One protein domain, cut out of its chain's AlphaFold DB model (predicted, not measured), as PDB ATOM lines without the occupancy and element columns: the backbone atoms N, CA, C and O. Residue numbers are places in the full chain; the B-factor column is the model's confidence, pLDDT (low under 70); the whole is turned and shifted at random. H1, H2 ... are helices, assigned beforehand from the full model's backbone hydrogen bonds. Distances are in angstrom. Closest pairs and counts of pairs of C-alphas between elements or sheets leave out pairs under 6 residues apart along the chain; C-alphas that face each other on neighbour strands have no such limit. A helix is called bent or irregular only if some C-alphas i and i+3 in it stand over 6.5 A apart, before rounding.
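What this domain is: This is residues 37 to 139 of the 139 residues of the protein "Creatininase family protein" of Listeria immobilis (UniProt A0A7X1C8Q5). One long helix, H3, runs out of a small body as an arm: residues 123 to 139, of which 123 to 138 belong to H3, stick out free, while two shorter helices, H1 and H2, pack on the part of H3 nearer its beginning. The rest of the body is largely loop, above all the long stretch from residue 72 to 111, which reaches away from the free end of H3. The printed part has 103 residues with three named helices, in the order H1, H2, H3, and no named strand; the class is all helix, though 49 of the 103 residues, under half, are in named elements. The whole is loose, with a radius of gyration of the C-alphas of 16.4 A, and spans 51 by 34 by 23 A, the arm making much of the length.

How they stand to each other: H3, residues 112 to 138, is the longest helix. H2, residues 58 to 71, touches H3, which meets it with residues 112 to 119 alone; the closest C-alphas are those of Leu 63 and Gly 115, 4.2 A apart. The lines of H2 and H3 are about perpendicular, at 77 degrees. H1, residues 37 to 44, touches residues 114 to 121 of H3 alone, with the C-alphas of Asn 44 and Lys 114 the closest at 6.3 A. H1 and H3 run opposite ways at a shallow tilt of 34.8 degrees, only just short of steep. H1 and H2 are close but not clearly touching: their closest C-alphas, those of Met 41 and Tyr 59, are 6.9 A apart, and their lines are about perpendicular at 79 degrees. In H1 and H3 every O i to N i+4 pair is within hydrogen-bond range; in H2, 7 of 10 are. Within the long stretch before H3, residues 79 to 80 form a short antiparallel pairing with residues 105 to 106.

Where its parts are: H3 measures 38.9 A from C-alpha 112 at (-15.634, 0.342, -27.338) to C-alpha 138 at (-33.997, -27.456, -7.319). H2 measures 15.3 A and is irregular: C-alphas 67 and 70 are 9.1 A apart. H1 measures 10.3 A and begins with C-alpha 37 at (-12.709, -10.899, -13.635).

The domain as a whole: The C-alphas farthest apart, those of Asp 75 and Lys 139, are 52.7 A apart. Without the free stretch, the body of 86 residues spans 37 by 28 by 18 A. The printed part has no cut. Both links are long: 13 residues from H1 to H2 and 40 from H2 to H3. The mean pLDDT of the printed part is 94.3; residue 139, the chain's last, is the one printed residue under 70.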
ATOM      1  N   LEU A  37     -13.234 -12.244 -13.355       91.56
ATOM      2  CA  LEU A  37     -12.709 -10.899 -13.635       91.56
ATOM      3  C   LEU A  37     -11.213 -10.878 -13.993       91.56
ATOM      4  O   LEU A  37     -10.845 -10.307 -15.014       91.56
ATOM      5  N   SER A  38     -10.359 -11.525 -13.194       91.75
ATOM      6  CA  SER A  38      -8.907 -11.526 -13.421       91.75
ATOM      7  C   SER A  38      -8.503 -12.137 -14.767       91.75
ATOM      8  O   SER A  38      -7.595 -11.630 -15.415       91.75
ATOM      9  N   GLU A  39      -9.172 -13.210 -15.200       94.75
ATOM     10  CA  GLU A  39      -8.893 -13.879 -16.480       94.75
ATOM     11  C   GLU A  39      -9.357 -13.028 -17.663       94.75
ATOM     12  O   GLU A  39      -8.647 -12.903 -18.662       94.75
ATOM     13  N   VAL A  40     -10.540 -12.420 -17.531       95.06
ATOM     14  CA  VAL A  40     -11.102 -11.522 -18.548       95.06
ATOM     15  C   VAL A  40     -10.210 -10.294 -18.702       95.06
ATOM     16  O   VAL A  40      -9.818  -9.952 -19.810       95.06
ATOM     17  N   MET A  41      -9.786  -9.678 -17.596       94.50
ATOM     18  CA  MET A  41      -8.846  -8.558 -17.645       94.50
ATOM     19  C   MET A  41      -7.509  -8.951 -18.279       94.50
ATOM     20  O   MET A  41      -7.026  -8.227 -19.137       94.50
ATOM     21  N   ALA A  42      -6.935 -10.101 -17.915       94.31
ATOM     22  CA  ALA A  42      -5.664 -10.555 -18.484       94.31
ATOM     23  C   ALA A  42      -5.728 -10.818 -20.000       94.31
ATOM     24  O   ALA A  42      -4.702 -10.775 -20.674       94.31
ATOM     25  N   THR A  43      -6.919 -11.110 -20.529       96.06
ATOM     26  CA  THR A  43      -7.128 -11.394 -21.955       96.06
ATOM     27  C   THR A  43      -7.499 -10.136 -22.744       96.06
ATOM     28  O   THR A  43      -7.097 -10.000 -23.898       96.06
ATOM     29  N   ASN A  44      -8.261  -9.220 -22.139       96.50
ATOM     30  CA  ASN A  44      -8.907  -8.107 -22.839       96.50
ATOM     31  C   ASN A  44      -8.333  -6.721 -22.502       96.50
ATOM     32  O   ASN A  44      -8.691  -5.753 -23.174       96.50
ATOM     33  N   CYS A  45      -7.489  -6.601 -21.474       96.12
ATOM     34  CA  CYS A  45      -6.835  -5.350 -21.087       96.12
ATOM     35  C   CYS A  45      -5.314  -5.456 -21.255       96.12
ATOM     36  O   CYS A  45      -4.738  -6.511 -20.992       96.12
ATOM     37  N   GLU A  46      -4.645  -4.363 -21.638       96.75
ATOM     38  CA  GLU A  46      -3.171  -4.321 -21.634       96.75
ATOM     39  C   GLU A  46      -2.590  -3.661 -20.378       96.75
ATOM     40  O   GLU A  46      -1.400  -3.811 -20.090       96.75
ATOM     41  N   SER A  47      -3.397  -2.905 -19.632       95.12
ATOM     42  CA  SER A  47      -2.961  -2.235 -18.412       95.12
ATOM     43  C   SER A  47      -3.102  -3.106 -17.167       95.12
ATOM     44  O   SER A  47      -4.087  -3.808 -16.950       95.12
ATOM     45  N   GLU A  48      -2.107  -2.996 -16.292       93.44
ATOM     46  CA  GLU A  48      -2.128  -3.652 -14.989       93.44
ATOM     47  C   GLU A  48      -3.100  -2.944 -14.029       93.44
ATOM     48  O   GLU A  48      -3.179  -1.706 -14.032       93.44
ATOM     49  N   PRO A  49      -3.801  -3.675 -13.145       92.88
ATOM     50  CA  PRO A  49      -4.646  -3.073 -12.123       92.88
ATOM     51  C   PRO A  49      -3.815  -2.362 -11.047       92.88
ATOM     52  O   PRO A  49      -2.707  -2.774 -10.691       92.88
ATOM     53  N   TRP A  50      -4.385  -1.329 -10.429       94.12
ATOM     54  CA  TRP A  50      -3.735  -0.637  -9.318       94.12
ATOM     55  C   TRP A  50      -3.784  -1.483  -8.040       94.12
ATOM     56  O   TRP A  50      -4.789  -1.514  -7.329       94.12
ATOM     57  N   TYR A  51      -2.698  -2.205  -7.745       91.69
ATOM     58  CA  TYR A  51      -2.593  -3.125  -6.601       91.69
ATOM     59  C   TYR A  51      -3.775  -4.113  -6.488       91.69
ATOM     60  O   TYR A  51      -4.251  -4.387  -5.383       91.69
ATOM     61  N   GLY A  52      -4.254  -4.628  -7.627       87.38
ATOM     62  CA  GLY A  52      -5.379  -5.572  -7.701       87.38
ATOM     63  C   GLY A  52      -6.772  -4.933  -7.625       87.38
ATOM     64  O   GLY A  52      -7.767  -5.650  -7.582       87.38
ATOM     65  N   MET A  53      -6.866  -3.602  -7.604       88.06
ATOM     66  CA  MET A  53      -8.131  -2.877  -7.681       88.06
ATOM     67  C   MET A  53      -8.405  -2.397  -9.110       88.06
ATOM     68  O   MET A  53      -7.492  -1.973  -9.820       88.06
ATOM     69  N   ILE A  54      -9.682  -2.413  -9.481       90.81
ATOM     70  CA  ILE A  54     -10.231  -1.716 -10.642       90.81
ATOM     71  C   ILE A  54     -10.933  -0.435 -10.176       90.81
ATOM     72  O   ILE A  54     -11.728  -0.484  -9.235       90.81
ATOM     73  N   HIS A  55     -10.590   0.709 -10.777       92.94
ATOM     74  CA  HIS A  55     -11.346   1.951 -10.618       92.94
ATOM     75  C   HIS A  55     -11.027   2.961 -11.724       92.94
ATOM     76  O   HIS A  55      -9.874   3.370 -11.877       92.94
ATOM     77  N   ALA A  56     -12.047   3.364 -12.484       93.12
ATOM     78  CA  ALA A  56     -11.949   4.257 -13.637       93.12
ATOM     79  C   ALA A  56     -10.793   3.875 -14.583       93.12
ATOM     80  O   ALA A  56     -10.167   4.726 -15.208       93.12
ATOM     81  N   CYS A  57     -10.467   2.583 -14.633       94.25
ATOM     82  CA  CYS A  57      -9.343   2.031 -15.372       94.25
ATOM     83  C   CYS A  57      -9.785   1.585 -16.767       94.25
ATOM     84  O   CYS A  57     -10.934   1.807 -17.167       94.25
ATOM     85  N   GLU A  58      -8.880   0.937 -17.499       97.19
ATOM     86  CA  GLU A  58      -9.160   0.389 -18.823       97.19
ATOM     87  C   GLU A  58     -10.417  -0.487 -18.841       97.19
ATOM     88  O   GLU A  58     -11.295  -0.310 -19.683       97.19
ATOM     89  N   TYR A  59     -10.542  -1.368 -17.850       95.31
ATOM     90  CA  TYR A  59     -11.667  -2.277 -17.693       95.31
ATOM     91  C   TYR A  59     -13.019  -1.547 -17.563       95.31
ATOM     92  O   TYR A  59     -13.893  -1.691 -18.419       95.31
ATOM     93  N   GLU A  60     -13.189  -0.730 -16.516       95.56
ATOM     94  CA  GLU A  60     -14.478  -0.085 -16.213       95.56
ATOM     95  C   GLU A  60     -14.876   0.918 -17.301       95.56
ATOM     96  O   GLU A  60     -16.041   1.006 -17.689       95.56
ATOM     97  N   THR A  61     -13.899   1.658 -17.830       96.88
ATOM     98  CA  THR A  61     -14.158   2.672 -18.856       96.88
ATOM     99  C   THR A  61     -14.513   2.024 -20.195       96.88
ATOM    100  O   THR A  61     -15.385   2.537 -20.894       96.88
ATOM    101  N   SER A  62     -13.917   0.873 -20.538       97.62
ATOM    102  CA  SER A  62     -14.302   0.108 -21.735       97.62
ATOM    103  C   SER A  62     -15.751  -0.370 -21.647       97.62
ATOM    104  O   SER A  62     -16.517  -0.159 -22.587       97.62
ATOM    105  N   LEU A  63     -16.172  -0.926 -20.503       97.00
ATOM    106  CA  LEU A  63     -17.575  -1.311 -20.283       97.00
ATOM    107  C   LEU A  63     -18.526  -0.108 -20.393       97.00
ATOM    108  O   LEU A  63     -19.589  -0.201 -21.010       97.00
ATOM    109  N   MET A  64     -18.135   1.048 -19.850       97.19
ATOM    110  CA  MET A  64     -18.919   2.279 -19.981       97.19
ATOM    111  C   MET A  64     -19.002   2.775 -21.428       97.19
ATOM    112  O   MET A  64     -20.066   3.231 -21.840       97.19
ATOM    113  N   LEU A  65     -17.935   2.659 -22.229       97.12
ATOM    114  CA  LEU A  65     -17.994   3.000 -23.656       97.12
ATOM    115  C   LEU A  65     -18.951   2.097 -24.434       97.12
ATOM    116  O   LEU A  65     -19.659   2.594 -25.306       97.12
ATOM    117  N   ALA A  66     -18.977   0.800 -24.133       97.56
ATOM    118  CA  ALA A  66     -19.876  -0.138 -24.799       97.56
ATOM    119  C   ALA A  66     -21.352   0.113 -24.451       97.56
ATOM    120  O   ALA A  66     -22.218   0.007 -25.318       97.56
ATOM    121  N   THR A  67     -21.635   0.491 -23.202       96.44
ATOM    122  CA  THR A  67     -23.008   0.566 -22.675       96.44
ATOM    123  C   THR A  67     -23.616   1.971 -22.696       96.44
ATOM    124  O   THR A  67     -24.817   2.123 -22.942       96.44
ATOM    125  N   LYS A  68     -22.814   3.004 -22.405       96.62
ATOM    126  CA  LYS A  68     -23.222   4.408 -22.207       96.62
ATOM    127  C   LYS A  68     -22.136   5.385 -22.661       96.62
ATOM    128  O   LYS A  68     -21.689   6.248 -21.900       96.62
ATOM    129  N   LYS A  69     -21.712   5.254 -23.920       95.81
ATOM    130  CA  LYS A  69     -20.660   6.065 -24.555       95.81
ATOM    131  C   LYS A  69     -20.804   7.569 -24.322       95.81
ATOM    132  O   LYS A  69     -19.812   8.255 -24.110       95.81
ATOM    133  N   GLU A  70     -22.029   8.081 -24.345       96.50
ATOM    134  CA  GLU A  70     -22.359   9.494 -24.157       96.50
ATOM    135  C   GLU A  70     -21.987  10.047 -22.773       96.50
ATOM    136  O   GLU A  70     -21.875  11.261 -22.607       96.50
ATOM    137  N   LEU A  71     -21.782   9.172 -21.784       96.75
ATOM    138  CA  LEU A  71     -21.359   9.539 -20.433       96.75
ATOM    139  C   LEU A  71     -19.833   9.517 -20.263       96.75
ATOM    140  O   LEU A  71     -19.332   9.915 -19.211       96.75
ATOM    141  N   VAL A  72     -19.086   9.070 -21.277       95.69
ATOM    142  CA  VAL A  72     -17.628   8.936 -21.222       95.69
ATOM    143  C   VAL A  72     -16.965  10.089 -21.970       95.69
ATOM    144  O   VAL A  72     -17.148  10.288 -23.168       95.69
ATOM    145  N   THR A  73     -16.152  10.857 -21.250       96.06
ATOM    146  CA  THR A  73     -15.418  12.017 -21.780       96.06
ATOM    147  C   THR A  73     -13.971  11.606 -22.075       96.06
ATOM    148  O   THR A  73     -13.089  11.784 -21.237       96.06
ATOM    149  N   MET A  74     -13.736  10.977 -23.233       95.88
ATOM    150  CA  MET A  74     -12.438  10.353 -23.562       95.88
ATOM    151  C   MET A  74     -11.265  11.338 -23.676       95.88
ATOM    152  O   MET A  74     -10.125  10.940 -23.473       95.88
ATOM    153  N   ASP A  75     -11.509  12.626 -23.920       96.25
ATOM    154  CA  ASP A  75     -10.481  13.680 -23.862       96.25
ATOM    155  C   ASP A  75      -9.889  13.871 -22.455       96.25
ATOM    156  O   ASP A  75      -8.815  14.453 -22.309       96.25
ATOM    157  N   LYS A  76     -10.563  13.354 -21.420       94.75
ATOM    158  CA  LYS A  76     -10.080  13.325 -20.033       94.75
ATOM    159  C   LYS A  76      -9.494  11.975 -19.621       94.75
ATOM    160  O   LYS A  76      -9.070  11.839 -18.475       94.75
ATOM    161  N   ALA A  77      -9.485  10.981 -20.508       96.25
ATOM    162  CA  ALA A  77      -8.917   9.676 -20.209       96.25
ATOM    163  C   ALA A  77      -7.395   9.791 -20.064       96.25
ATOM    164  O   ALA A  77      -6.700  10.277 -20.957       96.25
ATOM    165  N   VAL A  78      -6.874   9.351 -18.922       97.62
ATOM    166  CA  VAL A  78      -5.451   9.451 -18.586       97.62
ATOM    167  C   VAL A  78      -4.947   8.158 -17.966       97.62
ATOM    168  O   VAL A  78      -5.722   7.305 -17.536       97.62
ATOM    169  N   LYS A  79      -3.623   8.032 -17.908       97.94
ATOM    170  CA  LYS A  79      -2.934   7.012 -17.128       97.94
ATOM    171  C   LYS A  79      -2.537   7.585 -15.776       97.94
ATOM    172  O   LYS A  79      -1.788   8.561 -15.726       97.94
ATOM    173  N   GLU A  80      -2.972   6.959 -14.689       97.25
ATOM    174  CA  GLU A  80      -2.564   7.355 -13.343       97.25
ATOM    175  C   GLU A  80      -2.440   6.139 -12.418       97.25
ATOM    176  O   GLU A  80      -3.357   5.331 -12.283       97.25
ATOM    177  N   TYR A  81      -1.280   6.025 -11.767       97.19
ATOM    178  CA  TYR A  81      -0.972   4.993 -10.776       97.19
ATOM    179  C   TYR A  81      -0.394   5.667  -9.527       97.19
ATOM    180  O   TYR A  81       0.827   5.787  -9.411       97.19
ATOM    181  N   PRO A  82      -1.240   6.148  -8.597       95.19
ATOM    182  CA  PRO A  82      -0.764   6.770  -7.366       95.19
ATOM    183  C   PRO A  82       0.046   5.790  -6.509       95.19
ATOM    184  O   PRO A  82      -0.163   4.580  -6.569       95.19
ATOM    185  N   GLU A  83       0.940   6.276  -5.656       94.88
ATOM    186  CA  GLU A  83       1.551   5.401  -4.652       94.88
ATOM    187  C   GLU A  83       0.473   4.927  -3.665       94.88
ATOM    188  O   GLU A  83      -0.378   5.717  -3.251       94.88
ATOM    189  N   LYS A  84       0.476   3.642  -3.283       93.81
ATOM    190  CA  LYS A  84      -0.462   3.121  -2.277       93.81
ATOM    191  C   LYS A  84       0.110   3.302  -0.868       93.81
ATOM    192  O   LYS A  84       1.054   2.587  -0.519       93.81
ATOM    193  N   PRO A  85      -0.495   4.146  -0.010       93.62
ATOM    194  CA  PRO A  85      -0.061   4.268   1.375       93.62
ATOM    195  C   PRO A  85      -0.157   2.935   2.122       93.62
ATOM    196  O   PRO A  85      -1.098   2.162   1.931       93.62
ATOM    197  N   VAL A  86       0.754   2.697   3.066       94.19
ATOM    198  CA  VAL A  86       0.788   1.469   3.892       94.19
ATOM    199  C   VAL A  86      -0.537   1.223   4.639       94.19
ATOM    200  O   VAL A  86      -0.975   0.079   4.829       94.19
ATOM    201  N   LEU A  87      -1.199   2.312   5.039       92.75
ATOM    202  CA  LEU A  87      -2.466   2.312   5.770       92.75
ATOM    203  C   LEU A  87      -3.712   2.364   4.868       92.75
ATOM    204  O   LEU A  87      -4.834   2.418   5.380       92.75
ATOM    205  N   TYR A  88      -3.548   2.317   3.544       88.50
ATOM    206  CA  TYR A  88      -4.675   2.230   2.621       88.50
ATOM    207  C   TYR A  88      -5.461   0.928   2.850       88.50
ATOM    208  O   TYR A  88      -4.876  -0.144   3.037       88.50
ATOM    209  N   GLY A  89      -6.792   1.038   2.908       84.31
ATOM    210  CA  GLY A  89      -7.694  -0.057   3.291       84.31
ATOM    211  C   GLY A  89      -7.722  -0.382   4.793       84.31
ATOM    212  O   GLY A  89      -8.461  -1.270   5.202       84.31
ATOM    213  N   LYS A  90      -6.939   0.327   5.620       89.50
ATOM    214  CA  LYS A  90      -6.921   0.195   7.093       89.50
ATOM    215  C   LYS A  90      -7.370   1.472   7.809       89.50
ATOM    216  O   LYS A  90      -7.391   1.526   9.032       89.50
ATOM    217  N   THR A  91      -7.662   2.519   7.045       89.88
ATOM    218  CA  THR A  91      -7.989   3.868   7.513       89.88
ATOM    219  C   THR A  91      -9.001   4.505   6.563       89.88
ATOM    220  O   THR A  91      -9.406   3.893   5.574       89.88
ATOM    221  N   THR A  92      -9.388   5.748   6.839       88.00
ATOM    222  CA  THR A  92     -10.349   6.524   6.047       88.00
ATOM    223  C   THR A  92      -9.750   7.188   4.806       88.00
ATOM    224  O   THR A  92     -10.431   8.008   4.198       88.00
ATOM    225  N   ILE A  93      -8.501   6.871   4.429       88.69
ATOM    226  CA  ILE A  93      -7.873   7.403   3.209       88.69
ATOM    227  C   ILE A  93      -8.760   7.062   2.011       88.69
ATOM    228  O   ILE A  93      -9.008   5.888   1.713       88.69
ATOM    229  N   SER A  94      -9.250   8.097   1.339       88.69
ATOM    230  CA  SER A  94     -10.130   7.960   0.189       88.69
ATOM    231  C   SER A  94      -9.325   7.880  -1.107       88.69
ATOM    232  O   SER A  94      -8.132   8.169  -1.149       88.69
ATOM    233  N   LEU A  95      -9.988   7.484  -2.193       88.88
ATOM    234  CA  LEU A  95      -9.370   7.525  -3.520       88.88
ATOM    235  C   LEU A  95      -9.100   8.980  -3.954       88.88
ATOM    236  O   LEU A  95      -8.042   9.300  -4.483       88.88
ATOM    237  N   GLY A  96     -10.015   9.898  -3.633       89.81
ATOM    238  CA  GLY A  96      -9.850  11.317  -3.960       89.81
ATOM    239  C   GLY A  96      -8.627  11.969  -3.308       89.81
ATOM    240  O   GLY A  96      -8.129  12.960  -3.827       89.81
ATOM    241  N   ASP A  97      -8.107  11.398  -2.216       90.62
ATOM    242  CA  ASP A  97      -6.888  11.891  -1.564       90.62
ATOM    243  C   ASP A  97      -5.604  11.470  -2.301       90.62
ATOM    244  O   ASP A  97      -4.544  12.051  -2.072       90.62
ATOM    245  N   LEU A  98      -5.675  10.437  -3.151       93.12
ATOM    246  CA  LEU A  98      -4.502   9.801  -3.763       93.12
ATOM    247  C   LEU A  98      -4.373  10.091  -5.259       93.12
ATOM    248  O   LEU A  98      -3.254  10.242  -5.743       93.12
ATOM    249  N   SER A  99      -5.489  10.136  -5.990       93.88
ATOM    250  CA  SER A  99      -5.502  10.345  -7.442       93.88
ATOM    251  C   SER A  99      -5.961  11.759  -7.784       93.88
ATOM    252  O   SER A  99      -6.971  12.233  -7.268       93.88
ATOM    253  N   LYS A 100      -5.235  12.431  -8.682       93.81
ATOM    254  CA  LYS A 100      -5.608  13.765  -9.180       93.81
ATOM    255  C   LYS A 100      -6.741  13.691 -10.197       93.81
ATOM    256  O   LYS A 100      -7.582  14.585 -10.229       93.81
ATOM    257  N   SER A 101      -6.741  12.663 -11.046       94.12
ATOM    258  CA  SER A 101      -7.768  12.463 -12.076       94.12
ATOM    259  C   SER A 101      -8.945  11.610 -11.601       94.12
ATOM    260  O   SER A 101     -10.013  11.656 -12.206       94.12
ATOM    261  N   GLY A 102      -8.757  10.830 -10.535       92.94
ATOM    262  CA  GLY A 102      -9.675   9.770 -10.117       92.94
ATOM    263  C   GLY A 102      -9.432   8.431 -10.824       92.94
ATOM    264  O   GLY A 102     -10.030   7.434 -10.427       92.94
ATOM    265  N   VAL A 103      -8.538   8.379 -11.820       95.38
ATOM    266  CA  VAL A 103      -8.142   7.142 -12.507       95.38
ATOM    267  C   VAL A 103      -7.151   6.344 -11.660       95.38
ATOM    268  O   VAL A 103      -6.263   6.912 -11.015       95.38
ATOM    269  N   TYR A 104      -7.312   5.018 -11.680       95.75
ATOM    270  CA  TYR A 104      -6.406   4.032 -11.090       95.75
ATOM    271  C   TYR A 104      -6.109   2.927 -12.096       95.75
ATOM    272  O   TYR A 104      -6.690   1.842 -12.055       95.75
ATOM    273  N   GLY A 105      -5.215   3.219 -13.032       95.69
ATOM    274  CA  GLY A 105      -4.970   2.381 -14.195       95.69
ATOM    275  C   GLY A 105      -4.619   3.213 -15.422       95.69
ATOM    276  O   GLY A 105      -4.164   4.354 -15.312       95.69
ATOM    277  N   ASP A 106      -4.867   2.643 -16.599       97.50
ATOM    278  CA  ASP A 106      -4.677   3.325 -17.877       97.50
ATOM    279  C   ASP A 106      -5.989   3.427 -18.665       97.50
ATOM    280  O   ASP A 106      -6.326   2.566 -19.474       97.50
ATOM    281  N   ALA A 107      -6.754   4.497 -18.440       96.31
ATOM    282  CA  ALA A 107      -7.989   4.725 -19.191       96.31
ATOM    283  C   ALA A 107      -7.727   5.158 -20.649       96.31
ATOM    284  O   ALA A 107      -8.662   5.232 -21.442       96.31
ATOM    285  N   SER A 108      -6.477   5.456 -21.025       96.81
ATOM    286  CA  SER A 108      -6.145   5.919 -22.381       96.81
ATOM    287  C   SER A 108      -6.131   4.796 -23.427       96.81
ATOM    288  O   SER A 108      -6.233   5.076 -24.619       96.81
ATOM    289  N   LEU A 109      -6.061   3.533 -22.991       97.00
ATOM    290  CA  LEU A 109      -6.037   2.335 -23.849       97.00
ATOM    291  C   LEU A 109      -7.431   1.787 -24.189       97.00
ATOM    292  O   LEU A 109      -7.579   0.768 -24.866       97.00
ATOM    293  N   VAL A 110      -8.459   2.451 -23.679       95.75
ATOM    294  CA  VAL A 110      -9.845   2.011 -23.734       95.75
ATOM    295  C   VAL A 110     -10.389   2.062 -25.161       95.75
ATOM    296  O   VAL A 110     -10.224   3.055 -25.870       95.75
ATOM    297  N   THR A 111     -11.123   1.018 -25.544       97.25
ATOM    298  CA  THR A 111     -11.902   0.984 -26.787       97.25
ATOM    299  C   THR A 111     -13.315   0.465 -26.528       97.25
ATOM    300  O   THR A 111     -13.581  -0.226 -25.542       97.25
ATOM    301  N   GLU A 112     -14.246   0.814 -27.416       97.44
ATOM    302  CA  GLU A 112     -15.634   0.342 -27.338       97.44
ATOM    303  C   GLU A 112     -15.715  -1.173 -27.596       97.44
ATOM    304  O   GLU A 112     -16.514  -1.875 -26.982       97.44
ATOM    305  N   GLU A 113     -14.851  -1.686 -28.472       97.94
ATOM    306  CA  GLU A 113     -14.769  -3.097 -28.846       97.94
ATOM    307  C   GLU A 113     -14.376  -3.977 -27.658       97.94
ATOM    308  O   GLU A 113     -15.042  -4.981 -27.408       97.94
ATOM    309  N   LYS A 114     -13.366  -3.563 -26.874       97.38
ATOM    310  CA  LYS A 114     -12.981  -4.248 -25.629       97.38
ATOM    311  C   LYS A 114     -14.155  -4.335 -24.662       97.38
ATOM    312  O   LYS A 114     -14.399  -5.378 -24.064       97.38
ATOM    313  N   GLY A 115     -14.899  -3.237 -24.529       97.44
ATOM    314  CA  GLY A 115     -16.088  -3.174 -23.688       97.44
ATOM    315  C   GLY A 115     -17.149  -4.187 -24.100       97.44
ATOM    316  O   GLY A 115     -17.607  -4.954 -23.260       97.44
ATOM    317  N   LYS A 116     -17.490  -4.232 -25.395       97.94
ATOM    318  CA  LYS A 116     -18.491  -5.165 -25.940       97.94
ATOM    319  C   LYS A 116     -18.079  -6.621 -25.766       97.94
ATOM    320  O   LYS A 116     -18.911  -7.464 -25.444       97.94
ATOM    321  N   GLU A 117     -16.801  -6.919 -25.978       97.56
ATOM    322  CA  GLU A 117     -16.275  -8.271 -25.802       97.56
ATOM    323  C   GLU A 117     -16.382  -8.720 -24.340       97.56
ATOM    324  O   GLU A 117     -16.954  -9.773 -24.054       97.56
ATOM    325  N   MET A 118     -15.916  -7.890 -23.403       96.75
ATOM    326  CA  MET A 118     -16.003  -8.185 -21.972       96.75
ATOM    327  C   MET A 118     -17.455  -8.278 -21.485       96.75
ATOM    328  O   MET A 118     -17.790  -9.210 -20.756       96.75
ATOM    329  N   GLU A 119     -18.327  -7.358 -21.907       96.00
ATOM    330  CA  GLU A 119     -19.764  -7.380 -21.601       96.00
ATOM    331  C   GLU A 119     -20.392  -8.718 -22.007       96.00
ATOM    332  O   GLU A 119     -21.061  -9.361 -21.195       96.00
ATOM    333  N   GLN A 120     -20.119  -9.181 -23.230       97.12
ATOM    334  CA  GLN A 120     -20.642 -10.449 -23.727       97.12
ATOM    335  C   GLN A 120     -20.118 -11.645 -22.923       97.12
ATOM    336  O   GLN A 120     -20.890 -12.556 -22.609       97.12
ATOM    337  N   ILE A 121     -18.827 -11.648 -22.566       97.19
ATOM    338  CA  ILE A 121     -18.226 -12.703 -21.740       97.19
ATOM    339  C   ILE A 121     -18.917 -12.769 -20.375       97.19
ATOM    340  O   ILE A 121     -19.309 -13.856 -19.944       97.19
ATOM    341  N   PHE A 122     -19.103 -11.632 -19.700       95.62
ATOM    342  CA  PHE A 122     -19.754 -11.608 -18.391       95.62
ATOM    343  C   PHE A 122     -21.222 -12.006 -18.472       95.62
ATOM    344  O   PHE A 122     -21.666 -12.802 -17.649       95.62
ATOM    345  N   ALA A 123     -21.965 -11.501 -19.459       95.88
ATOM    346  CA  ALA A 123     -23.370 -11.850 -19.644       95.88
ATOM    347  C   ALA A 123     -23.553 -13.365 -19.826       95.88
ATOM    348  O   ALA A 123     -24.397 -13.966 -19.160       95.88
ATOM    349  N   ASN A 124     -22.714 -13.994 -20.657       96.94
ATOM    350  CA  ASN A 124     -22.750 -15.439 -20.882       96.94
ATOM    351  C   ASN A 124     -22.405 -16.217 -19.606       96.94
ATOM    352  O   ASN A 124     -23.187 -17.062 -19.179       96.94
ATOM    353  N   LYS A 125     -21.286 -15.882 -18.950       96.31
ATOM    354  CA  LYS A 125     -20.853 -16.561 -17.718       96.31
ATOM    355  C   LYS A 125     -21.871 -16.425 -16.588       96.31
ATOM    356  O   LYS A 125     -22.129 -17.380 -15.865       96.31
ATOM    357  N   MET A 126     -22.464 -15.245 -16.415       95.94
ATOM    358  CA  MET A 126     -23.499 -15.044 -15.400       95.94
ATOM    359  C   MET A 126     -24.759 -15.852 -15.716       95.94
ATOM    360  O   MET A 126     -25.326 -16.447 -14.804       95.94
ATOM    361  N   ALA A 127     -25.179 -15.921 -16.982       96.38
ATOM    362  CA  ALA A 127     -26.316 -16.747 -17.382       96.38
ATOM    363  C   ALA A 127     -26.065 -18.242 -17.113       96.38
ATOM    364  O   ALA A 127     -26.938 -18.912 -16.564       96.38
ATOM    365  N   GLU A 128     -24.869 -18.742 -17.434       97.00
ATOM    366  CA  GLU A 128     -24.445 -20.116 -17.131       97.00
ATOM    367  C   GLU A 128     -24.510 -20.402 -15.625       97.00
ATOM    368  O   GLU A 128     -25.183 -21.342 -15.208       97.00
ATOM    369  N   LEU A 129     -23.915 -19.539 -14.795       96.00
ATOM    370  CA  LEU A 129     -23.917 -19.697 -13.335       96.00
ATOM    371  C   LEU A 129     -25.323 -19.651 -12.728       96.00
ATOM    372  O   LEU A 129     -25.607 -20.360 -11.764       96.00
ATOM    373  N   VAL A 130     -26.220 -18.830 -13.280       94.75
ATOM    374  CA  VAL A 130     -27.622 -18.784 -12.842       94.75
ATOM    375  C   VAL A 130     -28.336 -20.098 -13.157       94.75
ATOM    376  O   VAL A 130     -29.073 -20.600 -12.307       94.75
ATOM    377  N   LEU A 131     -28.117 -20.671 -14.344       95.62
ATOM    378  CA  LEU A 131     -28.706 -21.956 -14.731       95.62
ATOM    379  C   LEU A 131     -28.152 -23.110 -13.887       95.62
ATOM    380  O   LEU A 131     -28.931 -23.906 -13.364       95.62
ATOM    381  N   GLU A 132     -26.833 -23.165 -13.690       95.69
ATOM    382  CA  GLU A 132     -26.192 -24.164 -12.830       95.69
ATOM    383  C   GLU A 132     -26.679 -24.063 -11.382       95.69
ATOM    384  O   GLU A 132     -27.033 -25.072 -10.772       95.69
ATOM    385  N   GLY A 133     -26.757 -22.841 -10.845       94.19
ATOM    386  CA  GLY A 133     -27.297 -22.594  -9.514       94.19
ATOM    387  C   GLY A 133     -28.743 -23.073  -9.395       94.19
ATOM    388  O   GLY A 133     -29.082 -23.784  -8.453       94.19
ATOM    389  N   TYR A 134     -29.593 -22.752 -10.374       92.75
ATOM    390  CA  TYR A 134     -30.978 -23.220 -10.390       92.75
ATOM    391  C   TYR A 134     -31.067 -24.752 -10.360       92.75
ATOM    392  O   TYR A 134     -31.797 -25.308  -9.538       92.75
ATOM    393  N   GLU A 135     -30.305 -25.447 -11.205       94.31
ATOM    394  CA  GLU A 135     -30.275 -26.910 -11.196       94.31
ATOM    395  C   GLU A 135     -29.753 -27.492  -9.883       94.31
ATOM    396  O   GLU A 135     -30.229 -28.540  -9.451       94.31
ATOM    397  N   TYR A 136     -28.759 -26.854  -9.267       93.62
ATOM    398  CA  TYR A 136     -28.177 -27.308  -8.010       93.62
ATOM    399  C   TYR A 136     -29.175 -27.207  -6.851       93.62
ATOM    400  O   TYR A 136     -29.264 -28.127  -6.045       93.62
ATOM    401  N   PHE A 137     -29.946 -26.119  -6.785       89.31
ATOM    402  CA  PHE A 137     -30.867 -25.868  -5.674       89.31
ATOM    403  C   PHE A 137     -32.266 -26.479  -5.838       89.31
ATOM    404  O   PHE A 137     -33.013 -26.530  -4.865       89.31
ATOM    405  N   THR A 138     -32.657 -26.888  -7.050       84.81
ATOM    406  CA  THR A 138     -33.997 -27.456  -7.319       84.81
ATOM    407  C   THR A 138     -34.026 -28.980  -7.461       84.81
ATOM    408  O   THR A 138     -35.107 -29.545  -7.639       84.81
ATOM    409  N   LYS A 139     -32.866 -29.641  -7.391       69.38
ATOM    410  CA  LYS A 139     -32.744 -31.104  -7.270       69.38
ATOM    411  C   LYS A 139     -32.972 -31.547  -5.830       69.38
ATOM    412  O   LYS A 139     -33.615 -32.607  -5.666       69.38
TER     413      LYS A 139